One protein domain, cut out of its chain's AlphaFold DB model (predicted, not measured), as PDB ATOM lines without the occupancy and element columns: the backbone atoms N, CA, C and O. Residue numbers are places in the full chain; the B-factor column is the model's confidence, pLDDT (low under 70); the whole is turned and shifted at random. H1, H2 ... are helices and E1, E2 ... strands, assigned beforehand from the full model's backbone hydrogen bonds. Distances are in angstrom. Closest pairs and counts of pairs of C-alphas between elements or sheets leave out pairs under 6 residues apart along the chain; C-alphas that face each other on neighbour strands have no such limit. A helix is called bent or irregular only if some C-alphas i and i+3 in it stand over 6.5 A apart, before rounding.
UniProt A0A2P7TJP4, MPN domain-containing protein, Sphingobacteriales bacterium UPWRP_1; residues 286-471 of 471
ATOM      1  N   THR A 286     -27.538   5.900  51.057       89.50
ATOM      2  CA  THR A 286     -27.227   4.504  51.374       89.50
ATOM      3  C   THR A 286     -27.992   3.557  50.456       89.50
ATOM      4  O   THR A 286     -29.222   3.513  50.493       89.50
ATOM      5  N   MET A 287     -27.276   2.772  49.651       87.81
ATOM      6  CA  MET A 287     -27.878   1.720  48.832       87.81
ATOM      7  C   MET A 287     -26.842   0.680  48.385       87.81
ATOM      8  O   MET A 287     -25.659   0.976  48.225       87.81
ATOM      9  N   THR A 288     -27.305  -0.540  48.111       84.12
ATOM     10  CA  THR A 288     -26.485  -1.598  47.511       84.12
ATOM     11  C   THR A 288     -26.050  -1.195  46.101       84.12
ATOM     12  O   THR A 288     -26.894  -0.834  45.276       84.12
ATOM     13  N   CYS A 289     -24.753  -1.274  45.799       85.69
ATOM     14  CA  CYS A 289     -24.240  -0.943  44.471       85.69
ATOM     15  C   CYS A 289     -24.850  -1.854  43.391       85.69
ATOM     16  O   CYS A 289     -24.984  -3.066  43.609       85.69
ATOM     17  N   PRO A 290     -25.152  -1.309  42.199       88.31
ATOM     18  CA  PRO A 290     -25.694  -2.084  41.083       88.31
ATOM     19  C   PRO A 290     -24.838  -3.284  40.663       88.31
ATOM     20  O   PRO A 290     -25.374  -4.247  40.129       88.31
ATOM     21  N   LEU A 291     -23.525  -3.262  40.914       82.31
ATOM     22  CA  LEU A 291     -22.614  -4.321  40.470       82.31
ATOM     23  C   LEU A 291     -22.924  -5.704  41.077       82.31
ATOM     24  O   LEU A 291     -22.675  -6.719  40.435       82.31
ATOM     25  N   TYR A 292     -23.466  -5.749  42.295       77.38
ATOM     26  CA  TYR A 292     -23.790  -6.984  43.031       77.38
ATOM     27  C   TYR A 292     -25.290  -7.169  43.259       77.38
ATOM     28  O   TYR A 292     -25.717  -8.095  43.949       77.38
ATOM     29  N   ASN A 293     -26.114  -6.297  42.683       76.38
ATOM     30  CA  ASN A 293     -27.555  -6.394  42.798       76.38
ATOM     31  C   ASN A 293     -28.119  -7.116  41.571       76.38
ATOM     32  O   ASN A 293     -28.044  -6.603  40.460       76.38
ATOM     33  N   ILE A 294     -28.736  -8.282  41.790       73.44
ATOM     34  CA  ILE A 294     -29.295  -9.138  40.729       73.44
ATOM     35  C   ILE A 294     -30.312  -8.436  39.820       73.44
ATOM     36  O   ILE A 294     -30.535  -8.897  38.708       73.44
ATOM     37  N   ARG A 295     -30.912  -7.324  40.270       80.12
ATOM     38  CA  ARG A 295     -31.843  -6.503  39.476       80.12
ATOM     39  C   ARG A 295     -31.148  -5.676  38.397       80.12
ATOM     40  O   ARG A 295     -31.817  -4.962  37.658       80.12
ATOM     41  N   TYR A 296     -29.820  -5.687  38.356       84.38
ATOM     42  CA  TYR A 296     -29.029  -4.883  37.442       84.38
ATOM     43  C   TYR A 296     -28.081  -5.784  36.654       84.38
ATOM     44  O   TYR A 296     -27.225  -6.473  37.201       84.38
ATOM     45  N   ALA A 297     -28.186  -5.724  35.333       84.75
ATOM     46  CA  ALA A 297     -27.170  -6.247  34.438       84.75
ATOM     47  C   ALA A 297     -26.161  -5.133  34.150       84.75
ATOM     48  O   ALA A 297     -26.487  -4.177  33.446       84.75
ATOM     49  N   CYS A 298     -24.949  -5.253  34.690       86.88
ATOM     50  CA  CYS A 298     -23.859  -4.304  34.460       86.88
ATOM     51  C   CYS A 298     -22.846  -4.857  33.447       86.88
ATOM     52  O   CYS A 298     -22.527  -6.046  33.451       86.88
ATOM     53  N   SER A 299     -22.320  -3.985  32.592       84.94
ATOM     54  CA  SER A 299     -21.250  -4.278  31.631       84.94
ATOM     55  C   SER A 299     -20.192  -3.187  31.705       84.94
ATOM     56  O   SER A 299     -20.518  -2.005  31.651       84.94
ATOM     57  N   SER A 300     -18.927  -3.560  31.874       82.62
ATOM     58  CA  SER A 300     -17.830  -2.593  31.960       82.62
ATOM     59  C   SER A 300     -17.550  -1.952  30.603       82.62
ATOM     60  O   SER A 300     -17.541  -2.639  29.580       82.62
ATOM     61  N   VAL A 301     -17.252  -0.656  30.601       82.31
ATOM     62  CA  VAL A 301     -16.728   0.062  29.438       82.31
ATOM     63  C   VAL A 301     -15.213   0.213  29.605       82.31
ATOM     64  O   VAL A 301     -14.782   0.881  30.547       82.31
ATOM     65  N   PRO A 302     -14.391  -0.380  28.719       73.44
ATOM     66  CA  PRO A 302     -12.945  -0.200  28.758       73.44
ATOM     67  C   PRO A 302     -12.584   1.189  28.216       73.44
ATOM     68  O   PRO A 302     -12.468   1.387  27.007       73.44
ATOM     69  N   LEU A 303     -12.433   2.166  29.110       73.81
ATOM     70  CA  LEU A 303     -12.005   3.517  28.747       73.81
ATOM     71  C   LEU A 303     -10.554   3.482  28.236       73.81
ATOM     72  O   LEU A 303      -9.639   3.089  28.953       73.81
ATOM     73  N   LYS A 304     -10.346   3.882  26.981       62.31
ATOM     74  CA  LYS A 304      -9.063   3.879  26.263       62.31
ATOM     75  C   LYS A 304      -8.236   5.143  26.492       62.31
ATOM     76  O   LYS A 304      -7.056   5.149  26.148       62.31
ATOM     77  N   GLN A 305      -8.826   6.232  26.998       54.91
ATOM     78  CA  GLN A 305      -8.174   7.539  26.921       54.91
ATOM     79  C   GLN A 305      -7.255   7.924  28.089       54.91
ATOM     80  O   GLN A 305      -7.629   7.985  29.255       54.91
ATOM     81  N   TYR A 306      -6.048   8.278  27.638       42.91
ATOM     82  CA  TYR A 306      -4.960   9.050  28.221       42.91
ATOM     83  C   TYR A 306      -5.289  10.552  28.310       42.91
ATOM     84  O   TYR A 306      -5.734  11.142  27.327       42.91
ATOM     85  N   ILE A 307      -4.870  11.215  29.392       41.44
ATOM     86  CA  ILE A 307      -4.318  12.571  29.289       41.44
ATOM     87  C   ILE A 307      -2.806  12.393  29.180       41.44
ATOM     88  O   ILE A 307      -2.109  12.190  30.175       41.44
ATOM     89  N   ALA A 308      -2.287  12.445  27.954       37.31
ATOM     90  CA  ALA A 308      -0.898  12.834  27.772       37.31
ATOM     91  C   ALA A 308      -0.742  14.227  28.412       37.31
ATOM     92  O   ALA A 308      -1.496  15.131  28.066       37.31
ATOM     93  N   ALA A 309       0.210  14.367  29.342       34.12
ATOM     94  CA  ALA A 309       0.537  15.574  30.119       34.12
ATOM     95  C   ALA A 309      -0.093  15.749  31.519       34.12
ATOM     96  O   ALA A 309      -0.379  16.868  31.935       34.12
ATOM     97  N   LEU A 310      -0.157  14.689  32.327       38.25
ATOM     98  CA  LEU A 310       0.058  14.853  33.770       38.25
ATOM     99  C   LEU A 310       1.304  14.049  34.141       38.25
ATOM    100  O   LEU A 310       1.288  12.820  34.130       38.25
ATOM    101  N   SER A 311       2.418  14.745  34.388       36.91
ATOM    102  CA  SER A 311       3.638  14.137  34.926       36.91
ATOM    103  C   SER A 311       3.292  13.326  36.181       36.91
ATOM    104  O   SER A 311       2.376  13.695  36.918       36.91
ATOM    105  N   GLY A 312       3.993  12.208  36.404       41.31
ATOM    106  CA  GLY A 312       3.625  11.109  37.318       41.31
ATOM    107  C   GLY A 312       3.317  11.440  38.789       41.31
ATOM    108  O   GLY A 312       2.992  10.537  39.545       41.31
ATOM    109  N   ASN A 313       3.337  12.711  39.195       39.44
ATOM    110  CA  ASN A 313       3.035  13.185  40.548       39.44
ATOM    111  C   ASN A 313       1.606  13.764  40.704       39.44
ATOM    112  O   ASN A 313       1.309  14.400  41.718       39.44
ATOM    113  N   LEU A 314       0.723  13.605  39.706       42.75
ATOM    114  CA  LEU A 314      -0.637  14.181  39.677       42.75
ATOM    115  C   LEU A 314      -1.764  13.144  39.485       42.75
ATOM    116  O   LEU A 314      -2.915  13.520  39.270       42.75
ATOM    117  N   GLN A 315      -1.465  11.846  39.574       45.19
ATOM    118  CA  GLN A 315      -2.474  10.789  39.470       45.19
ATOM    119  C   GLN A 315      -3.214  10.627  40.808       45.19
ATOM    120  O   GLN A 315      -2.746   9.933  41.704       45.19
ATOM    121  N   HIS A 316      -4.363  11.290  40.951       46.59
ATOM    122  CA  HIS A 316      -5.324  11.012  42.018       46.59
ATOM    123  C   HIS A 316      -6.425  10.104  41.456       46.59
ATOM    124  O   HIS A 316      -7.043  10.426  40.442       46.59
ATOM    125  N   THR A 317      -6.642   8.946  42.068       52.38
ATOM    126  CA  THR A 317      -7.708   8.009  41.708       52.38
ATOM    127  C   THR A 317      -8.943   8.305  42.524       52.38
ATOM    128  O   THR A 317      -8.918   8.177  43.746       52.38
ATOM    129  N   TYR A 318     -10.048   8.630  41.862       55.88
ATOM    130  CA  TYR A 318     -11.308   8.769  42.574       55.88
ATOM    131  C   TYR A 318     -11.987   7.393  42.691       55.88
ATOM    132  O   TYR A 318     -12.204   6.732  41.668       55.88
ATOM    133  N   PRO A 319     -12.321   6.913  43.909       56.41
ATOM    134  CA  PRO A 319     -12.742   5.527  44.132       56.41
ATOM    135  C   PRO A 319     -14.124   5.173  43.572       56.41
ATOM    136  O   PRO A 319     -14.521   4.012  43.655       56.41
ATOM    137  N   TYR A 320     -14.869   6.135  43.026       73.50
ATOM    138  CA  TYR A 320     -16.250   5.911  42.623       73.50
ATOM    139  C   TYR A 320     -16.354   5.029  41.383       73.50
ATOM    140  O   TYR A 320     -15.768   5.308  40.334       73.50
ATOM    141  N   HIS A 321     -17.173   3.988  41.492       85.00
ATOM    142  CA  HIS A 321     -17.723   3.307  40.323       85.00
ATOM    143  C   HIS A 321     -18.778   4.208  39.684       85.00
ATOM    144  O   HIS A 321     -19.569   4.825  40.392       85.00
ATOM    145  N   ILE A 322     -18.810   4.286  38.360       89.75
ATOM    146  CA  ILE A 322     -19.814   5.036  37.605       89.75
ATOM    147  C   ILE A 322     -20.773   4.035  36.970       89.75
ATOM    148  O   ILE A 322     -20.343   3.173  36.209       89.75
ATOM    149  N   PHE A 323     -22.069   4.172  37.234       93.19
ATOM    150  CA  PHE A 323     -23.125   3.388  36.596       93.19
ATOM    151  C   PHE A 323     -23.932   4.291  35.678       93.19
ATOM    152  O   PHE A 323     -24.708   5.129  36.132       93.19
ATOM    153  N   PHE A 324     -23.735   4.111  34.377       93.75
ATOM    154  CA  PHE A 324     -24.397   4.855  33.322       93.75
ATOM    155  C   PHE A 324     -25.503   4.002  32.673       93.75
ATOM    156  O   PHE A 324     -25.278   2.832  32.364       93.75
ATOM    157  N   PRO A 325     -26.709   4.537  32.447       94.62
ATOM    158  CA  PRO A 325     -27.829   3.744  31.959       94.62
ATOM    159  C   PRO A 325     -27.633   3.350  30.493       94.62
ATOM    160  O   PRO A 325     -27.453   4.199  29.617       94.62
ATOM    161  N   GLN A 326     -27.732   2.052  30.201       92.31
ATOM    162  CA  GLN A 326     -27.598   1.528  28.842       92.31
ATOM    163  C   GLN A 326     -28.656   2.117  27.892       92.31
ATOM    164  O   GLN A 326     -28.331   2.445  26.753       92.31
ATOM    165  N   ALA A 327     -29.882   2.329  28.375       89.94
ATOM    166  CA  ALA A 327     -30.950   2.951  27.592       89.94
ATOM    167  C   ALA A 327     -30.572   4.360  27.100       89.94
ATOM    168  O   ALA A 327     -30.913   4.737  25.984       89.94
ATOM    169  N   VAL A 328     -29.811   5.130  27.890       88.75
ATOM    170  CA  VAL A 328     -29.334   6.453  27.460       88.75
ATOM    171  C   VAL A 328     -28.281   6.323  26.364       88.75
ATOM    172  O   VAL A 328     -28.333   7.066  25.390       88.75
ATOM    173  N   LYS A 329     -27.353   5.364  26.457       87.25
ATOM    174  CA  LYS A 329     -26.401   5.100  25.362       87.25
ATOM    175  C   LYS A 329     -27.134   4.799  24.047       87.25
ATOM    176  O   LYS A 329     -26.734   5.300  23.001       87.25
ATOM    177  N   GLU A 330     -28.202   4.009  24.109       84.88
ATOM    178  CA  GLU A 330     -29.037   3.662  22.952       84.88
ATOM    179  C   GLU A 330     -29.793   4.887  22.402       84.88
ATOM    180  O   GLU A 330     -29.787   5.113  21.193       84.88
ATOM    181  N   GLN A 331     -30.350   5.740  23.273       81.88
ATOM    182  CA  GLN A 331     -30.966   7.017  22.876       81.88
ATOM    183  C   GLN A 331     -29.969   7.943  22.171       81.88
ATOM    184  O   GLN A 331     -30.271   8.492  21.114       81.88
ATOM    185  N   LEU A 332     -28.763   8.083  22.727       80.19
ATOM    186  CA  LEU A 332     -27.711   8.923  22.155       80.19
ATOM    187  C   LEU A 332     -27.223   8.398  20.797       80.19
ATOM    188  O   LEU A 332     -26.859   9.190  19.933       80.19
ATOM    189  N   ALA A 333     -27.247   7.080  20.578       74.88
ATOM    190  CA  ALA A 333     -26.938   6.493  19.276       74.88
ATOM    191  C   ALA A 333     -27.971   6.872  18.197       74.88
ATOM    192  O   ALA A 333     -27.600   6.984  17.029       74.88
ATOM    193  N   GLY A 334     -29.233   7.100  18.581       64.38
ATOM    194  CA  GLY A 334     -30.323   7.509  17.687       64.38
ATOM    195  C   GLY A 334     -30.335   8.997  17.306       64.38
ATOM    196  O   GLY A 334     -30.990   9.360  16.336       64.38
ATOM    197  N   LEU A 335     -29.591   9.852  18.017       64.31
ATOM    198  CA  LEU A 335     -29.476  11.294  17.726       64.31
ATOM    199  C   LEU A 335     -28.550  11.611  16.529       64.31
ATOM    200  O   LEU A 335     -28.459  12.760  16.103       64.31
ATOM    201  N   GLY A 336     -27.879  10.604  15.959       51.00
ATOM    202  CA  GLY A 336     -26.781  10.729  14.988       51.00
ATOM    203  C   GLY A 336     -27.109  11.245  13.577       51.00
ATOM    204  O   GLY A 336     -26.309  11.025  12.667       51.00
ATOM    205  N   SER A 337     -28.240  11.921  13.356       52.25
ATOM    206  CA  SER A 337     -28.623  12.453  12.035       52.25
ATOM    207  C   SER A 337     -28.908  13.955  11.988       52.25
ATOM    208  O   SER A 337     -29.050  14.498  10.893       52.25
ATOM    209  N   SER A 338     -28.958  14.662  13.122       53.28
ATOM    210  CA  SER A 338     -29.235  16.103  13.116       53.28
ATOM    211  C   SER A 338     -28.478  16.838  14.225       53.28
ATOM    212  O   SER A 338     -28.774  16.689  15.403       53.28
ATOM    213  N   THR A 339     -27.519  17.671  13.807       52.84
ATOM    214  CA  THR A 339     -26.676  18.592  14.601       52.84
ATOM    215  C   THR A 339     -25.526  17.949  15.400       52.84
ATOM    216  O   THR A 339     -25.679  17.003  16.159       52.84
ATOM    217  N   ASN A 340     -24.313  18.450  15.151       62.97
ATOM    218  CA  ASN A 340     -23.026  17.791  15.408       62.97
ATOM    219  C   ASN A 340     -22.482  17.908  16.849       62.97
ATOM    220  O   ASN A 340     -21.462  17.295  17.173       62.97
ATOM    221  N   ASN A 341     -23.138  18.697  17.704       73.50
ATOM    222  CA  ASN A 341     -22.777  18.891  19.104       73.50
ATOM    223  C   ASN A 341     -24.022  18.723  19.976       73.50
ATOM    224  O   ASN A 341     -25.082  19.250  19.652       73.50
ATOM    225  N   PHE A 342     -23.885  18.033  21.103       80.00
ATOM    226  CA  PHE A 342     -24.973  17.804  22.049       80.00
ATOM    227  C   PHE A 342     -24.463  17.983  23.473       80.00
ATOM    228  O   PHE A 342     -23.387  17.488  23.807       80.00
ATOM    229  N   ALA A 343     -25.233  18.661  24.318       84.88
ATOM    230  CA  ALA A 343     -24.918  18.817  25.730       84.88
ATOM    231  C   ALA A 343     -26.117  18.417  26.591       84.88
ATOM    232  O   ALA A 343     -27.264  18.732  26.269       84.88
ATOM    233  N   ALA A 344     -25.852  17.730  27.696       88.75
ATOM    234  CA  ALA A 344     -26.876  17.272  28.621       88.75
ATOM    235  C   ALA A 344     -26.408  17.338  30.076       88.75
ATOM    236  O   ALA A 344     -25.234  17.129  30.384       88.75
ATOM    237  N   ALA A 345     -27.352  17.566  30.985       91.38
ATOM    238  CA  ALA A 345     -27.153  17.366  32.412       91.38
ATOM    239  C   ALA A 345     -27.280  15.873  32.761       91.38
ATOM    240  O   ALA A 345     -28.164  15.180  32.247       91.38
ATOM    241  N   LEU A 346     -26.416  15.381  33.651       93.56
ATOM    242  CA  LEU A 346     -26.471  14.021  34.193       93.56
ATOM    243  C   LEU A 346     -27.240  14.034  35.512       93.56
ATOM    244  O   LEU A 346     -26.802  14.657  36.480       93.56
ATOM    245  N   HIS A 347     -28.356  13.314  35.563       93.94
ATOM    246  CA  HIS A 347     -29.175  13.177  36.763       93.94
ATOM    247  C   HIS A 347     -28.843  11.869  37.470       93.94
ATOM    248  O   HIS A 347     -28.684  10.833  36.821       93.94
ATOM    249  N   GLY A 348     -28.756  11.897  38.795       93.94
ATOM    250  CA  GLY A 348     -28.374  10.729  39.567       93.94
ATOM    251  C   GLY A 348     -28.129  11.001  41.044       93.94
ATOM    252  O   GLY A 348     -28.477  12.049  41.599       93.94
ATOM    253  N   ILE A 349     -27.500  10.027  41.687       92.00
ATOM    254  CA  ILE A 349     -27.166  10.071  43.109       92.00
ATOM    255  C   ILE A 349     -25.717   9.651  43.339       92.00
ATOM    256  O   ILE A 349     -25.176   8.802  42.625       92.00
ATOM    257  N   LEU A 350     -25.114  10.247  44.367       91.25
ATOM    258  CA  LEU A 350     -23.938   9.699  45.026       91.25
ATOM    259  C   LEU A 350     -24.432   8.589  45.957       91.25
ATOM    260  O   LEU A 350     -25.116   8.865  46.938       91.25
ATOM    261  N   GLY A 351     -24.154   7.342  45.608       89.94
ATOM    262  CA  GLY A 351     -24.479   6.177  46.415       89.94
ATOM    263  C   GLY A 351     -23.350   5.835  47.381       89.94
ATOM    264  O   GLY A 351     -22.175   6.033  47.068       89.94
ATOM    265  N   TYR A 352     -23.711   5.287  48.535       87.94
ATOM    266  CA  TYR A 352     -22.782   4.660  49.466       87.94
ATOM    267  C   TYR A 352     -23.283   3.265  49.827       87.94
ATOM    268  O   TYR A 352     -24.378   3.108  50.373       87.94
ATOM    269  N   ASP A 353     -22.483   2.250  49.518       81.19
ATOM    270  CA  ASP A 353     -22.749   0.894  49.966       81.19
ATOM    271  C   ASP A 353     -22.098   0.645  51.323       81.19
ATOM    272  O   ASP A 353     -20.874   0.593  51.453       81.19
ATOM    273  N   THR A 354     -22.939   0.404  52.320       72.88
ATOM    274  CA  THR A 354     -22.530   0.067  53.681       72.88
ATOM    275  C   THR A 354     -21.866  -1.303  53.786       72.88
ATOM    276  O   THR A 354     -21.033  -1.492  54.670       72.88
ATOM    277  N   LEU A 355     -22.197  -2.261  52.910       67.69
ATOM    278  CA  LEU A 355     -21.621  -3.610  52.959       67.69
ATOM    279  C   LEU A 355     -20.170  -3.620  52.484       67.69
ATOM    280  O   LEU A 355     -19.321  -4.265  53.097       67.69
ATOM    281  N   LYS A 356     -19.882  -2.918  51.387       70.56
ATOM    282  CA  LYS A 356     -18.530  -2.820  50.820       70.56
ATOM    283  C   LYS A 356     -17.789  -1.549  51.227       70.56
ATOM    284  O   LYS A 356     -16.647  -1.385  50.811       70.56
ATOM    285  N   GLN A 357     -18.412  -0.687  52.036       76.88
ATOM    286  CA  GLN A 357     -17.846   0.583  52.508       76.88
ATOM    287  C   GLN A 357     -17.321   1.433  51.337       76.88
ATOM    288  O   GLN A 357     -16.219   1.979  51.376       76.88
ATOM    289  N   MET A 358     -18.101   1.500  50.255       79.44
ATOM    290  CA  MET A 358     -17.674   2.059  48.973       79.44
ATOM    291  C   MET A 358     -18.718   3.025  48.426       79.44
ATOM    292  O   MET A 358     -19.915   2.753  48.438       79.44
ATOM    293  N   TYR A 359     -18.244   4.134  47.877       83.94
ATOM    294  CA  TYR A 359     -19.074   5.107  47.187       83.94
ATOM    295  C   TYR A 359     -19.123   4.855  45.676       83.94
ATOM    296  O   TYR A 359     -18.166   4.353  45.085       83.94
ATOM    297  N   PHE A 360     -20.205   5.272  45.029       87.88
ATOM    298  CA  PHE A 360     -20.368   5.182  43.578       87.88
ATOM    299  C   PHE A 360     -21.325   6.257  43.055       87.88
ATOM    300  O   PHE A 360     -22.137   6.804  43.794       87.88
ATOM    301  N   LEU A 361     -21.249   6.550  41.762       91.44
ATOM    302  CA  LEU A 361     -22.173   7.435  41.064       91.44
ATOM    303  C   LEU A 361     -23.178   6.594  40.287       91.44
ATOM    304  O   LEU A 361     -22.807   5.832  39.394       91.44
ATOM    305  N   TYR A 362     -24.456   6.751  40.608       93.50
ATOM    306  CA  TYR A 362     -25.551   6.134  39.869       93.50
ATOM    307  C   TYR A 362     -26.256   7.199  39.033       93.50
ATOM    308  O   TYR A 362     -26.999   8.022  39.574       93.50
ATOM    309  N   ILE A 363     -26.011   7.197  37.722       95.19
ATOM    310  CA  ILE A 363     -26.698   8.069  36.768       95.19
ATOM    311  C   ILE A 363     -28.022   7.398  36.417       95.19
ATOM    312  O   ILE A 363     -28.032   6.269  35.949       95.19
ATOM    313  N   SER A 364     -29.145   8.080  36.611       93.31
ATOM    314  CA  SER A 364     -30.474   7.535  36.320       93.31
ATOM    315  C   SER A 364     -30.996   7.941  34.942       93.31
ATOM    316  O   SER A 364     -31.708   7.168  34.303       93.31
ATOM    317  N   LYS A 365     -30.656   9.150  34.481       93.12
ATOM    318  CA  LYS A 365     -31.092   9.713  33.196       93.12
ATOM    319  C   LYS A 365     -30.227  10.907  32.787       93.12
ATOM    320  O   LYS A 365     -29.406  11.395  33.566       93.12
ATOM    321  N   ILE A 366     -30.478  11.412  31.585       92.31
ATOM    322  CA  ILE A 366     -29.937  12.684  31.105       92.31
ATOM    323  C   ILE A 366     -31.067  13.636  30.724       92.31
ATOM    324  O   ILE A 366     -32.149  13.184  30.347       92.31
ATOM    325  N   THR A 367     -30.800  14.937  30.782       90.88
ATOM    326  CA  THR A 367     -31.694  15.964  30.229       90.88
ATOM    327  C   THR A 367     -30.899  16.844  29.280       90.88
ATOM    328  O   THR A 367     -29.866  17.385  29.672       90.88
ATOM    329  N   ALA A 368     -31.357  16.965  28.033       86.81
ATOM    330  CA  ALA A 368     -30.726  17.833  27.045       86.81
ATOM    331  C   ALA A 368     -30.743  19.292  27.526       86.81
ATOM    332  O   ALA A 368     -31.753  19.766  28.050       86.81
ATOM    333  N   LEU A 369     -29.625  19.991  27.349       83.38
ATOM    334  CA  LEU A 369     -29.546  21.424  27.607       83.38
ATOM    335  C   LEU A 369     -30.113  22.215  26.409       83.38
ATOM    336  O   LEU A 369     -30.219  21.662  25.311       83.38
ATOM    337  N   PRO A 370     -30.497  23.495  26.593       73.75
ATOM    338  CA  PRO A 370     -31.080  24.310  25.528       73.75
ATOM    339  C   PRO A 370     -30.223  24.372  24.254       73.75
ATOM    340  O   PRO A 370     -28.997  24.449  24.324       73.75
ATOM    341  N   ALA A 371     -30.879  24.412  23.086       64.00
ATOM    342  CA  ALA A 371     -30.224  24.374  21.771       64.00
ATOM    343  C   ALA A 371     -29.251  25.547  21.511       64.00
ATOM    344  O   ALA A 371     -28.335  25.445  20.697       64.00
ATOM    345  N   THR A 372     -29.399  26.644  22.257       60.97
ATOM    346  CA  THR A 372     -28.471  27.784  22.247       60.97
ATOM    347  C   THR A 372     -27.046  27.393  22.648       60.97
ATOM    348  O   THR A 372     -26.108  28.071  22.244       60.97
ATOM    349  N   ILE A 373     -26.869  26.287  23.386       59.38
ATOM    350  CA  ILE A 373     -25.562  25.720  23.763       59.38
ATOM    351  C   ILE A 373     -24.947  24.869  22.645       59.38
ATOM    352  O   ILE A 373     -23.726  24.762  22.533       59.38
ATOM    353  N   THR A 374     -25.777  24.261  21.798       53.97
ATOM    354  CA  THR A 374     -25.357  23.253  20.816       53.97
ATOM    355  C   THR A 374     -24.933  23.826  19.458       53.97
ATOM    356  O   THR A 374     -24.349  23.091  18.662       53.97
ATOM    357  N   GLU A 375     -25.149  25.121  19.189       51.94
ATOM    358  CA  GLU A 375     -25.006  25.695  17.836       51.94
ATOM    359  C   GLU A 375     -23.783  26.601  17.557       51.94
ATOM    360  O   GLU A 375     -23.619  27.005  16.408       51.94
ATOM    361  N   ILE A 376     -22.862  26.901  18.492       44.47
ATOM    362  CA  ILE A 376     -21.717  27.805  18.194       44.47
ATOM    363  C   ILE A 376     -20.378  27.284  18.761       44.47
ATOM    364  O   ILE A 376     -20.275  26.866  19.910       44.47
ATOM    365  N   GLN A 377     -19.347  27.267  17.906       57.66
ATOM    366  CA  GLN A 377     -18.178  26.376  17.986       57.66
ATOM    367  C   GLN A 377     -16.908  26.802  18.777       57.66
ATOM    368  O   GLN A 377     -16.021  25.953  18.857       57.66
ATOM    369  N   PRO A 378     -16.753  27.993  19.397       53.97
ATOM    370  CA  PRO A 378     -15.587  28.241  20.278       53.97
ATOM    371  C   PRO A 378     -15.884  28.386  21.785       53.97
ATOM    372  O   PRO A 378     -14.993  28.141  22.593       53.97
ATOM    373  N   GLU A 379     -17.105  28.761  22.186       63.34
ATOM    374  CA  GLU A 379     -17.412  29.211  23.566       63.34
ATOM    375  C   GLU A 379     -18.176  28.182  24.418       63.34
ATOM    376  O   GLU A 379     -18.646  28.484  25.513       63.34
ATOM    377  N   MET A 380     -18.331  26.950  23.933       71.75
ATOM    378  CA  MET A 380     -19.242  25.977  24.546       71.75
ATOM    379  C   MET A 380     -18.946  25.675  26.037       71.75
ATOM    380  O   MET A 380     -19.898  25.655  26.817       71.75
ATOM    381  N   PRO A 381     -17.682  25.549  26.499       73.62
ATOM    382  CA  PRO A 381     -17.382  25.450  27.932       73.62
ATOM    383  C   PRO A 381     -17.836  26.673  28.751       73.62
ATOM    384  O   PRO A 381     -18.356  26.512  29.855       73.62
ATOM    385  N   GLU A 382     -17.693  27.890  28.218       73.69
ATOM    386  CA  GLU A 382     -18.138  29.117  28.895       73.69
ATOM    387  C   GLU A 382     -19.663  29.191  28.974       73.69
ATOM    388  O   GLU A 382     -20.236  29.620  29.976       73.69
ATOM    389  N   LEU A 383     -20.331  28.752  27.909       75.06
ATOM    390  CA  LEU A 383     -21.779  28.736  27.828       75.06
ATOM    391  C   LEU A 383     -22.381  27.678  28.760       75.06
ATOM    392  O   LEU A 383     -23.339  27.972  29.472       75.06
ATOM    393  N   LEU A 384     -21.762  26.497  28.861       76.44
ATOM    394  CA  LEU A 384     -22.088  25.512  29.897       76.44
ATOM    395  C   LEU A 384     -21.962  26.113  31.297       76.44
ATOM    396  O   LEU A 384     -22.884  25.969  32.099       76.44
ATOM    397  N   ALA A 385     -20.856  26.813  31.568       75.88
ATOM    398  CA  ALA A 385     -20.610  27.465  32.852       75.88
ATOM    399  C   ALA A 385     -21.663  28.534  33.197       75.88
ATOM    400  O   ALA A 385     -21.947  28.741  34.373       75.88
ATOM    401  N   LYS A 386     -22.269  29.183  32.193       76.88
ATOM    402  CA  LYS A 386     -23.341  30.179  32.374       76.88
ATOM    403  C   LYS A 386     -24.733  29.558  32.502       76.88
ATOM    404  O   LYS A 386     -25.527  30.039  33.299       76.88
ATOM    405  N   THR A 387     -25.052  28.519  31.727       77.06
ATOM    406  CA  THR A 387     -26.431  28.000  31.620       77.06
ATOM    407  C   THR A 387     -26.742  26.856  32.579       77.06
ATOM    408  O   THR A 387     -27.849  26.775  33.113       77.06
ATOM    409  N   LEU A 388     -25.786  25.954  32.816       80.88
ATOM    410  CA  LEU A 388     -26.001  24.820  33.715       80.88
ATOM    411  C   LEU A 388     -26.352  25.237  35.157       80.88
ATOM    412  O   LEU A 388     -27.185  24.555  35.754       80.88
ATOM    413  N   PRO A 389     -25.818  26.337  35.725       82.88
ATOM    414  CA  PRO A 389     -26.178  26.757  37.074       82.88
ATOM    415  C   PRO A 389     -27.676  27.040  37.262       82.88
ATOM    416  O   PRO A 389     -28.272  26.533  38.213       82.88
ATOM    417  N   ASP A 390     -28.305  27.773  36.341       82.94
ATOM    418  CA  ASP A 390     -29.750  28.053  36.385       82.94
ATOM    419  C   ASP A 390     -30.574  26.776  36.196       82.94
ATOM    420  O   ASP A 390     -31.559  26.545  36.899       82.94
ATOM    421  N   PHE A 391     -30.131  25.887  35.303       84.19
ATOM    422  CA  PHE A 391     -30.746  24.574  35.136       84.19
ATOM    423  C   PHE A 391     -30.684  23.755  36.440       84.19
ATOM    424  O   PHE A 391     -31.689  23.210  36.900       84.19
ATOM    425  N   MET A 392     -29.523  23.719  37.097       83.06
ATOM    426  CA  MET A 392     -29.310  22.998  38.355       83.06
ATOM    427  C   MET A 392     -30.165  23.531  39.511       83.06
ATOM    428  O   MET A 392     -30.501  22.756  40.411       83.06
ATOM    429  N   GLN A 393     -30.575  24.806  39.502       82.06
ATOM    430  CA  GLN A 393     -31.493  25.341  40.520       82.06
ATOM    431  C   GLN A 393     -32.814  24.558  40.546       82.06
ATOM    432  O   GLN A 393     -33.296  24.208  41.625       82.06
ATOM    433  N   ASN A 394     -33.334  24.172  39.381       85.62
ATOM    434  CA  ASN A 394     -34.585  23.418  39.261       85.62
ATOM    435  C   ASN A 394     -34.389  21.891  39.271       85.62
ATOM    436  O   ASN A 394     -35.356  21.143  39.402       85.62
ATOM    437  N   HIS A 395     -33.142  21.419  39.183       87.06
ATOM    438  CA  HIS A 395     -32.797  19.999  39.087       87.06
ATOM    439  C   HIS A 395     -31.746  19.590  40.141       87.06
ATOM    440  O   HIS A 395     -30.561  19.454  39.830       87.06
ATOM    441  N   PRO A 396     -32.146  19.387  41.415       84.38
ATOM    442  CA  PRO A 396     -31.224  19.046  42.509       84.38
ATOM    443  C   PRO A 396     -30.594  17.650  42.376       84.38
ATOM    444  O   PRO A 396     -29.608  17.324  43.040       84.38
ATOM    445  N   ASP A 397     -31.155  16.798  41.524       89.56
ATOM    446  CA  ASP A 397     -30.644  15.470  41.217       89.56
ATOM    447  C   ASP A 397     -29.476  15.494  40.216       89.56
ATOM    448  O   ASP A 397     -28.851  14.459  40.008       89.56
ATOM    449  N   VAL A 398     -29.104  16.649  39.659       91.31
ATOM    450  CA  VAL A 398     -27.926  16.763  38.788       91.31
ATOM    451  C   VAL A 398     -26.650  16.440  39.574       91.31
ATOM    452  O   VAL A 398     -26.412  16.969  40.659       91.31
ATOM    453  N   ILE A 399     -25.840  15.534  39.030       90.44
ATOM    454  CA  ILE A 399     -24.533  15.126  39.578       90.44
ATOM    455  C   ILE A 399     -23.393  15.341  38.584       90.44
ATOM    456  O   ILE A 399     -22.246  15.016  38.887       90.44
ATOM    457  N   GLY A 400     -23.688  15.877  37.402       91.31
ATOM    458  CA  GLY A 400     -22.698  16.015  36.354       91.31
ATOM    459  C   GLY A 400     -23.261  16.516  35.033       91.31
ATOM    460  O   GLY A 400     -24.409  16.956  34.950       91.31
ATOM    461  N   TRP A 401     -22.454  16.407  33.987       91.06
ATOM    462  CA  TRP A 401     -22.784  16.843  32.635       91.06
ATOM    463  C   TRP A 401     -22.107  15.961  31.578       91.06
ATOM    464  O   TRP A 401     -21.109  15.289  31.835       91.06
ATOM    465  N   LEU A 402     -22.682  15.953  30.382       89.50
ATOM    466  CA  LEU A 402     -22.231  15.202  29.219       89.50
ATOM    467  C   LEU A 402     -22.182  16.136  28.015       89.50
ATOM    468  O   LEU A 402     -23.141  16.860  27.755       89.50
ATOM    469  N   VAL A 403     -21.102  16.055  27.252       85.75
ATOM    470  CA  VAL A 403     -20.957  16.684  25.942       85.75
ATOM    471  C   VAL A 403     -20.619  15.620  24.917       85.75
ATOM    472  O   VAL A 403     -19.758  14.773  25.142       85.75
ATOM    473  N   ILE A 404     -21.249  15.724  23.757       81.94
ATOM    474  CA  ILE A 404     -20.871  15.035  22.533       81.94
ATOM    475  C   ILE A 404     -20.434  16.107  21.543       81.94
ATOM    476  O   ILE A 404     -21.165  17.069  21.316       81.94
ATOM    477  N   THR A 405     -19.249  15.953  20.961       75.94
ATOM    478  CA  THR A 405     -18.755  16.858  19.922       75.94
ATOM    479  C   THR A 405     -18.042  16.092  18.820       75.94
ATOM    480  O   THR A 405     -17.361  15.097  19.069       75.94
ATOM    481  N   ASN A 406     -18.178  16.557  17.585       70.56
ATOM    482  CA  ASN A 406     -17.381  16.084  16.458       70.56
ATOM    483  C   ASN A 406     -16.162  16.982  16.167       70.56
ATOM    484  O   ASN A 406     -15.387  16.694  15.256       70.56
ATOM    485  N   ASN A 407     -15.990  18.078  16.914       66.62
ATOM    486  CA  ASN A 407     -14.927  19.037  16.662       66.62
ATOM    487  C   ASN A 407     -13.593  18.511  17.210       66.62
ATOM    488  O   ASN A 407     -13.347  18.509  18.422       66.62
ATOM    489  N   ALA A 408     -12.713  18.108  16.291       58.16
ATOM    490  CA  ALA A 408     -11.376  17.601  16.587       58.16
ATOM    491  C   ALA A 408     -10.462  18.626  17.285       58.16
ATOM    492  O   ALA A 408      -9.495  18.222  17.932       58.16
ATOM    493  N   HIS A 409     -10.772  19.926  17.190       56.62
ATOM    494  CA  HIS A 409      -9.983  21.012  17.777       56.62
ATOM    495  C   HIS A 409     -10.356  21.339  19.227       56.62
ATOM    496  O   HIS A 409      -9.675  22.149  19.855       56.62
ATOM    497  N   THR A 410     -11.407  20.727  19.778       60.69
ATOM    498  CA  THR A 410     -11.811  20.997  21.163       60.69
ATOM    499  C   THR A 410     -10.836  20.338  22.132       60.69
ATOM    500  O   THR A 410     -10.658  19.114  22.123       60.69
ATOM    501  N   LEU A 411     -10.198  21.147  22.976       59.19
ATOM    502  CA  LEU A 411      -9.161  20.678  23.885       59.19
ATOM    503  C   LEU A 411      -9.770  20.309  25.250       59.19
ATOM    504  O   LEU A 411     -10.473  21.131  25.840       59.19
ATOM    505  N   PRO A 412      -9.487  19.108  25.802       64.88
ATOM    506  CA  PRO A 412     -10.078  18.650  27.060       64.88
ATOM    507  C   PRO A 412      -9.905  19.611  28.243       64.88
ATOM    508  O   PRO A 412     -10.809  19.715  29.063       64.88
ATOM    509  N   TYR A 413      -8.789  20.348  28.330       62.41
ATOM    510  CA  TYR A 413      -8.519  21.263  29.450       62.41
ATOM    511  C   TYR A 413      -9.567  22.382  29.588       62.41
ATOM    512  O   TYR A 413      -9.902  22.746  30.711       62.41
ATOM    513  N   GLN A 414     -10.156  22.871  28.487       69.50
ATOM    514  CA  GLN A 414     -11.178  23.931  28.539       69.50
ATOM    515  C   GLN A 414     -12.434  23.462  29.282       69.50
ATOM    516  O   GLN A 414     -13.109  24.234  29.961       69.50
ATOM    517  N   PHE A 415     -12.728  22.167  29.196       77.25
ATOM    518  CA  PHE A 415     -13.821  21.551  29.930       77.25
ATOM    519  C   PHE A 415     -13.524  21.371  31.415       77.25
ATOM    520  O   PHE A 415     -14.458  21.397  32.213       77.25
ATOM    521  N   PHE A 416     -12.259  21.201  31.807       74.56
ATOM    522  CA  PHE A 416     -11.887  21.152  33.223       74.56
ATOM    523  C   PHE A 416     -12.108  22.504  33.902       74.56
ATOM    524  O   PHE A 416     -12.621  22.530  35.019       74.56
ATOM    525  N   ASP A 417     -11.793  23.613  33.230       73.62
ATOM    526  CA  ASP A 417     -12.041  24.956  33.768       73.62
ATOM    527  C   ASP A 417     -13.540  25.216  33.959       73.62
ATOM    528  O   ASP A 417     -13.961  25.660  35.030       73.62
ATOM    529  N   ALA A 418     -14.361  24.846  32.971       78.69
ATOM    530  CA  ALA A 418     -15.815  24.908  33.093       78.69
ATOM    531  C   ALA A 418     -16.334  23.999  34.220       78.69
ATOM    532  O   ALA A 418     -17.125  24.434  35.055       78.69
ATOM    533  N   HIS A 419     -15.853  22.754  34.301       83.88
ATOM    534  CA  HIS A 419     -16.232  21.815  35.357       83.88
ATOM    535  C   HIS A 419     -15.905  22.367  36.751       83.88
ATOM    536  O   HIS A 419     -16.752  22.326  37.638       83.88
ATOM    537  N   LYS A 420     -14.706  22.930  36.927       79.56
ATOM    538  CA  LYS A 420     -14.249  23.552  38.175       79.56
ATOM    539  C   LYS A 420     -15.082  24.775  38.571       79.56
ATOM    540  O   LYS A 420     -15.223  25.053  39.762       79.56
ATOM    541  N   ALA A 421     -15.582  25.532  37.596       78.50
ATOM    542  CA  ALA A 421     -16.473  26.660  37.854       78.50
ATOM    543  C   ALA A 421     -17.871  26.189  38.295       78.50
ATOM    544  O   ALA A 421     -18.457  26.769  39.208       78.50
ATOM    545  N   LEU A 422     -18.373  25.122  37.666       79.38
ATOM    546  CA  LEU A 422     -19.725  24.590  37.850       79.38
ATOM    547  C   LEU A 422     -19.906  23.790  39.140       79.38
ATOM    548  O   LEU A 422     -20.902  23.945  39.846       79.38
ATOM    549  N   PHE A 423     -18.954  22.915  39.439       82.19
ATOM    550  CA  PHE A 423     -19.033  21.984  40.553       82.19
ATOM    551  C   PHE A 423     -17.986  22.346  41.594       82.19
ATOM    552  O   PHE A 423     -16.919  22.843  41.261       82.19
ATOM    553  N   ARG A 424     -18.325  22.153  42.872       75.69
ATOM    554  CA  ARG A 424     -17.403  22.327  44.009       75.69
ATOM    555  C   ARG A 424     -17.158  21.028  44.768       75.69
ATOM    556  O   ARG A 424     -16.329  20.999  45.670       75.69
ATOM    557  N   GLN A 425     -17.893  19.972  44.426       78.75
ATOM    558  CA  GLN A 425     -17.803  18.672  45.072       78.75
ATOM    559  C   GLN A 425     -17.039  17.737  44.147       78.75
ATOM    560  O   GLN A 425     -17.359  17.602  42.967       78.75
ATOM    561  N   SER A 426     -16.047  17.051  44.698       78.25
ATOM    562  CA  SER A 426     -15.149  16.208  43.910       78.25
ATOM    563  C   SER A 426     -15.778  14.918  43.399       78.25
ATOM    564  O   SER A 426     -15.126  14.151  42.717       78.25
ATOM    565  N   HIS A 427     -17.056  14.674  43.684       79.69
ATOM    566  CA  HIS A 427     -17.793  13.555  43.113       79.69
ATOM    567  C   HIS A 427     -18.564  13.900  41.843       79.69
ATOM    568  O   HIS A 427     -19.181  13.014  41.254       79.69
ATOM    569  N   ASN A 428     -18.591  15.164  41.422       87.38
ATOM    570  CA  ASN A 428     -19.304  15.523  40.209       87.38
ATOM    571  C   ASN A 428     -18.566  15.042  38.957       87.38
ATOM    572  O   ASN A 428     -17.341  15.050  38.889       87.38
ATOM    573  N   LEU A 429     -19.337  14.629  37.951       88.19
ATOM    574  CA  LEU A 429     -18.818  13.960  36.760       88.19
ATOM    575  C   LEU A 429     -19.055  14.793  35.501       88.19
ATOM    576  O   LEU A 429     -20.190  15.124  35.176       88.19
ATOM    577  N   GLY A 430     -18.000  15.090  34.750       88.56
ATOM    578  CA  GLY A 430     -18.109  15.512  33.358       88.56
ATOM    579  C   GLY A 430     -17.756  14.361  32.420       88.56
ATOM    580  O   GLY A 430     -16.843  13.584  32.702       88.56
ATOM    581  N   ILE A 431     -18.459  14.250  31.297       87.75
ATOM    582  CA  ILE A 431     -18.158  13.279  30.242       87.75
ATOM    583  C   ILE A 431     -18.050  14.033  28.919       87.75
ATOM    584  O   ILE A 431     -18.984  14.721  28.517       87.75
ATOM    585  N   LEU A 432     -16.930  13.868  28.225       83.06
ATOM    586  CA  LEU A 432     -16.722  14.362  26.871       83.06
ATOM    587  C   LEU A 432     -16.611  13.168  25.920       83.06
ATOM    588  O   LEU A 432     -15.678  12.370  26.004       83.06
ATOM    589  N   LEU A 433     -17.564  13.054  25.001       81.75
ATOM    590  CA  LEU A 433     -17.588  12.048  23.947       81.75
ATOM    591  C   LEU A 433     -17.230  12.700  22.616       81.75
ATOM    592  O   LEU A 433     -17.836  13.692  22.208       81.75
ATOM    593  N   LYS A 434     -16.267  12.106  21.911       73.50
ATOM    594  CA  LYS A 434     -16.017  12.437  20.508       73.50
ATOM    595  C   LYS A 434     -16.910  11.558  19.641       73.50
ATOM    596  O   LYS A 434     -16.918  10.339  19.810       73.50
ATOM    597  N   ALA A 435     -17.677  12.161  18.738       64.94
ATOM    598  CA  ALA A 435     -18.440  11.394  17.760       64.94
ATOM    599  C   ALA A 435     -17.458  10.628  16.852       64.94
ATOM    600  O   ALA A 435     -16.565  11.231  16.256       64.94
ATOM    601  N   GLY A 436     -17.570   9.295  16.798       58.91
ATOM    602  CA  GLY A 436     -16.731   8.460  15.930       58.91
ATOM    603  C   GLY A 436     -17.130   8.566  14.452       58.91
ATOM    604  O   GLY A 436     -18.143   9.175  14.121       58.91
ATOM    605  N   GLY A 437     -16.388   7.898  13.557       55.25
ATOM    606  CA  GLY A 437     -16.631   7.930  12.100       55.25
ATOM    607  C   GLY A 437     -18.019   7.452  11.636       55.25
ATOM    608  O   GLY A 437     -18.396   7.714  10.500       55.25
ATOM    609  N   ASN A 438     -18.791   6.806  12.520       57.16
ATOM    610  CA  ASN A 438     -20.165   6.349  12.276       57.16
ATOM    611  C   ASN A 438     -21.232   7.210  12.996       57.16
ATOM    612  O   ASN A 438     -22.367   6.765  13.128       57.16
ATOM    613  N   ASN A 439     -20.885   8.393  13.526       57.53
ATOM    614  CA  ASN A 439     -21.768   9.303  14.284       57.53
ATOM    615  C   ASN A 439     -22.413   8.729  15.565       57.53
ATOM    616  O   ASN A 439     -23.333   9.328  16.119       57.53
ATOM    617  N   HIS A 440     -21.920   7.602  16.083       65.69
ATOM    618  CA  HIS A 440     -22.346   7.078  17.381       65.69
ATOM    619  C   HIS A 440     -21.412   7.547  18.510       65.69
ATOM    620  O   HIS A 440     -20.200   7.654  18.290       65.69
ATOM    621  N   PRO A 441     -21.941   7.801  19.725       67.44
ATOM    622  CA  PRO A 441     -21.116   8.149  20.875       67.44
ATOM    623  C   PRO A 441     -20.199   6.983  21.259       67.44
ATOM    624  O   PRO A 441     -20.667   5.889  21.593       67.44
ATOM    625  N   ASP A 442     -18.891   7.225  21.232       77.62
ATOM    626  CA  ASP A 442     -17.879   6.235  21.589       77.62
ATOM    627  C   ASP A 442     -17.463   6.394  23.053       77.62
ATOM    628  O   ASP A 442     -16.602   7.201  23.403       77.62
ATOM    629  N   PHE A 443     -18.099   5.604  23.916       81.56
ATOM    630  CA  PHE A 443     -17.789   5.596  25.340       81.56
ATOM    631  C   PHE A 443     -16.424   4.975  25.654       81.56
ATOM    632  O   PHE A 443     -15.857   5.312  26.686       81.56
ATOM    633  N   GLU A 444     -15.863   4.112  24.800       78.94
ATOM    634  CA  GLU A 444     -14.503   3.594  25.018       78.94
ATOM    635  C   GLU A 444     -13.478   4.716  24.844       78.94
ATOM    636  O   GLU A 444     -12.473   4.749  25.540       78.94
ATOM    637  N   ASN A 445     -13.745   5.682  23.969       76.12
ATOM    638  CA  ASN A 445     -12.915   6.873  23.791       76.12
ATOM    639  C   ASN A 445     -13.435   8.101  24.561       76.12
ATOM    640  O   ASN A 445     -13.076   9.231  24.219       76.12
ATOM    641  N   ALA A 446     -14.261   7.903  25.592       80.62
ATOM    642  CA  ALA A 446     -14.722   8.995  26.441       80.62
ATOM    643  C   ALA A 446     -13.564   9.621  27.226       80.62
ATOM    644  O   ALA A 446     -12.758   8.912  27.831       80.62
ATOM    645  N   THR A 447     -13.536  10.951  27.289       79.31
ATOM    646  CA  THR A 447     -12.724  11.682  28.265       79.31
ATOM    647  C   THR A 447     -13.597  12.006  29.471       79.31
ATOM    648  O   THR A 447     -14.625  12.674  29.337       79.31
ATOM    649  N   LEU A 448     -13.202  11.555  30.659       82.38
ATOM    650  CA  LEU A 448     -13.878  11.944  31.893       82.38
ATOM    651  C   LEU A 448     -13.250  13.235  32.429       82.38
ATOM    652  O   LEU A 448     -12.031  13.351  32.518       82.38
ATOM    653  N   ILE A 449     -14.093  14.208  32.760       80.69
ATOM    654  CA  ILE A 449     -13.694  15.535  33.231       80.69
ATOM    655  C   ILE A 449     -14.057  15.647  34.705       80.69
ATOM    656  O   ILE A 449     -15.213  15.440  35.079       80.69
ATOM    657  N   ALA A 450     -13.069  15.939  35.544       78.00
ATOM    658  CA  ALA A 450     -13.236  15.879  36.985       78.00
ATOM    659  C   ALA A 450     -12.187  16.673  37.760       78.00
ATOM    660  O   ALA A 450     -11.068  16.867  37.277       78.00
ATOM    661  N   TYR A 451     -12.536  17.118  38.969       76.62
ATOM    662  CA  TYR A 451     -11.681  18.011  39.744       76.62
ATOM    663  C   TYR A 451     -11.725  17.724  41.251       76.62
ATOM    664  O   TYR A 451     -12.779  17.741  41.889       76.62
ATOM    665  N   ASP A 452     -10.550  17.492  41.835       73.19
ATOM    666  CA  ASP A 452     -10.379  17.442  43.282       73.19
ATOM    667  C   ASP A 452     -10.293  18.884  43.802       73.19
ATOM    668  O   ASP A 452      -9.337  19.611  43.512       73.19
ATOM    669  N   HIS A 453     -11.317  19.322  44.536       74.12
ATOM    670  CA  HIS A 453     -11.409  20.683  45.052       74.12
ATOM    671  C   HIS A 453     -10.533  20.899  46.283       74.12
ATOM    672  O   HIS A 453     -10.045  22.018  46.475       74.12
ATOM    673  N   GLU A 454     -10.293  19.851  47.071       71.94
ATOM    674  CA  GLU A 454      -9.416  19.900  48.240       71.94
ATOM    675  C   GLU A 454      -7.956  19.968  47.788       71.94
ATOM    676  O   GLU A 454      -7.222  20.882  48.173       71.94
ATOM    677  N   ALA A 455      -7.554  19.078  46.877       68.94
ATOM    678  CA  ALA A 455      -6.203  19.061  46.316       68.94
ATOM    679  C   ALA A 455      -5.980  20.109  45.209       68.94
ATOM    680  O   ALA A 455      -4.843  20.308  44.766       68.94
ATOM    681  N   ARG A 456      -7.049  20.778  44.757       71.69
ATOM    682  CA  ARG A 456      -7.076  21.787  43.681       71.69
ATOM    683  C   ARG A 456      -6.466  21.301  42.363       71.69
ATOM    684  O   ARG A 456      -5.792  22.070  41.668       71.69
ATOM    685  N   LYS A 457      -6.712  20.049  41.986       67.62
ATOM    686  CA  LYS A 457      -6.091  19.406  40.816       67.62
ATOM    687  C   LYS A 457      -7.126  18.634  39.986       67.62
ATOM    688  O   LYS A 457      -7.998  17.992  40.570       67.62
ATOM    689  N   PRO A 458      -7.047  18.666  38.641       61.53
ATOM    690  CA  PRO A 458      -7.824  17.753  37.813       61.53
ATOM    691  C   PRO A 458      -7.316  16.324  38.018       61.53
ATOM    692  O   PRO A 458      -6.120  16.117  38.236       61.53
ATOM    693  N   TYR A 459      -8.204  15.344  37.905       65.81
ATOM    694  CA  TYR A 459      -7.813  13.938  37.899       65.81
ATOM    695  C   TYR A 459      -8.327  13.229  36.653       65.81
ATOM    696  O   TYR A 459      -9.335  13.612  36.063       65.81
ATOM    697  N   ASN A 460      -7.592  12.193  36.248       52.88
ATOM    698  CA  ASN A 460      -7.829  11.460  35.006       52.88
ATOM    699  C   ASN A 460      -8.283  10.007  35.239       52.88
ATOM    700  O   ASN A 460      -8.346   9.225  34.296       52.88
ATOM    701  N   LEU A 461      -8.547   9.604  36.485       51.59
ATOM    702  CA  LEU A 461      -8.883   8.213  36.783       51.59
ATOM    703  C   LEU A 461     -10.130   8.112  37.659       51.59
ATOM    704  O   LEU A 461     -10.079   8.283  38.877       51.59
ATOM    705  N   TYR A 462     -11.251   7.794  37.012       57.72
ATOM    706  CA  TYR A 462     -12.370   7.127  37.669       57.72
ATOM    707  C   TYR A 462     -12.128   5.629  37.603       57.72
ATOM    708  O   TYR A 462     -11.758   5.112  36.550       57.72
ATOM    709  N   ARG A 463     -12.326   4.944  38.730       53.72
ATOM    710  CA  ARG A 463     -11.913   3.547  38.877       53.72
ATOM    711  C   ARG A 463     -12.603   2.629  37.860       53.72
ATOM    712  O   ARG A 463     -11.933   1.843  37.205       53.72
ATOM    713  N   HIS A 464     -13.924   2.762  37.691       74.69
ATOM    714  CA  HIS A 464     -14.699   1.916  36.776       74.69
ATOM    715  C   HIS A 464     -15.909   2.646  36.190       74.69
ATOM    716  O   HIS A 464     -16.608   3.357  36.909       74.69
ATOM    717  N   PHE A 465     -16.193   2.407  34.908       85.31
ATOM    718  CA  PHE A 465     -17.390   2.890  34.217       85.31
ATOM    719  C   PHE A 465     -18.198   1.695  33.705       85.31
ATOM    720  O   PHE A 465     -17.702   0.886  32.921       85.31
ATOM    721  N   PHE A 466     -19.448   1.581  34.137       88.31
ATOM    722  CA  PHE A 466     -20.353   0.492  33.796       88.31
ATOM    723  C   PHE A 466     -21.572   1.023  33.054       88.31
ATOM    724  O   PHE A 466     -22.172   2.015  33.457       88.31
ATOM    725  N   LEU A 467     -21.990   0.314  32.011       91.62
ATOM    726  CA  LEU A 467     -23.335   0.421  31.467       91.62
ATOM    727  C   LEU A 467     -24.242  -0.541  32.225       91.62
ATOM    728  O   LEU A 467     -23.939  -1.736  32.275       91.62
ATOM    729  N   TYR A 468     -25.343  -0.048  32.785       94.00
ATOM    730  CA  TYR A 468     -26.314  -0.888  33.486       94.00
ATOM    731  C   TYR A 468     -27.671  -0.934  32.779       94.00
ATOM    732  O   TYR A 468     -28.109   0.034  32.151       94.00
ATOM    733  N   ARG A 469     -28.374  -2.053  32.950       92.81
ATOM    734  CA  ARG A 469     -29.790  -2.232  32.615       92.81
ATOM    735  C   ARG A 469     -30.507  -2.827  33.821       92.81
ATOM    736  O   ARG A 469     -29.992  -3.769  34.412       92.81
ATOM    737  N   GLN A 470     -31.675  -2.298  34.176       85.62
ATOM    738  CA  GLN A 470     -32.540  -2.954  35.160       85.62
ATOM    739  C   GLN A 470     -33.220  -4.163  34.506       85.62
ATOM    740  O   GLN A 470     -33.750  -4.034  33.401       85.62
ATOM    741  N   THR A 471     -33.120  -5.325  35.144       69.94
ATOM    742  CA  THR A 471     -33.650  -6.614  34.668       69.94
ATOM    743  C   THR A 471     -34.985  -6.955  35.289       69.94
ATOM    744  O   THR A 471     -35.122  -6.701  36.510       69.94
TER     745      THR A 471
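Overview. This is residues 286 to 471 of the 471 residues of the protein "MPN domain-containing protein" of Sphingobacteriales bacterium UPWRP_1 (UniProt A0A2P7TJP4). A strongly twisted eight-stranded sheet is folded back on itself, E1, E8, E2, E4 and E3 partly facing E6 and E7, with E5 as the hinge. H2 and H3 lie side by side over one face, H1 on the opposite face beside E8 and E4. The 186 printed residues hold three named helices and eight named strands in the order E1 E2 H1 E3 E4 H2 E5 H3 E6 E7 E8. The mixed sheet runs E1 E8 E2 E4 E3 E5 E6 E7; the class is mixed, helices and strands. The whole is compact, with a radius of gyration of the C-alphas of 15.9 A and spans of 47 by 39 by 34 A.

Along the chain. E1, residues 296 to 300, begins at C-alpha 296 (-29.029, -4.883, 37.442). E2, residues 317 to 325, 22.8 A long, bends by 53 degrees at residue 320. H1 is residues 326 to 334. E3, residues 341 to 353, is 35.7 A long, and E4, residues 358 to 368, 30.0 A. H2, residues 380 to 394, 21.4 A, is neither bent nor irregular, but only just: C-alphas 386 and 389 are 6.5 A apart. E5 is residues 398 to 405, H3 412 to 422, E6 429 to 434 and E7 447 to 449. E8, residues 461 to 470, 26.2 A, ends at C-alpha 470 (-32.540, -2.954, 35.160).

Arrangement. E3 and E4 form a hairpin, with N 351 and O 360 within hydrogen-bond range at 2.8 A. E2 is parallel to E4, with N 323 and O 361 at 2.8 A, and to E8, with N 322 and O 464 at 2.8 A. Edge strand E1 is antiparallel to E8, with N 297 and O 469 at 2.8 A. E5 is antiparallel to E3, with N 344 and O 402 at 2.8 A. E4, H2 and E5 form a split strand-helix-strand unit, with E3 between the two strands, and its crossover is right-handed. E5, H3 and E6 form a strand-helix-strand unit of parallel neighbour strands, also right-handed, with N 403 and O 431 at 2.8 A. E6 and E7 form a hairpin, with N 430 and O 449 at 2.8 A. H2 and H3 touch, closest at the C-alphas of Pro 381 and Ala 418, 5.4 A, at a shallow tilt of 30 degrees, the same way. In H1 and H3 every O i to N i+4 pair is within hydrogen-bond range, in H2 8 of 11.

Size, cuts and confidence. The C-alphas of Leu 355 and Ile 376 are farthest apart, 46.9 A. The printed part has no cut. The links E1 to E2, E4 to H2, E6 to E7 and E7 to E8 are long. Mean pLDDT of the printed part is 74.7; 57 residues are under 70, among them 304 to 319.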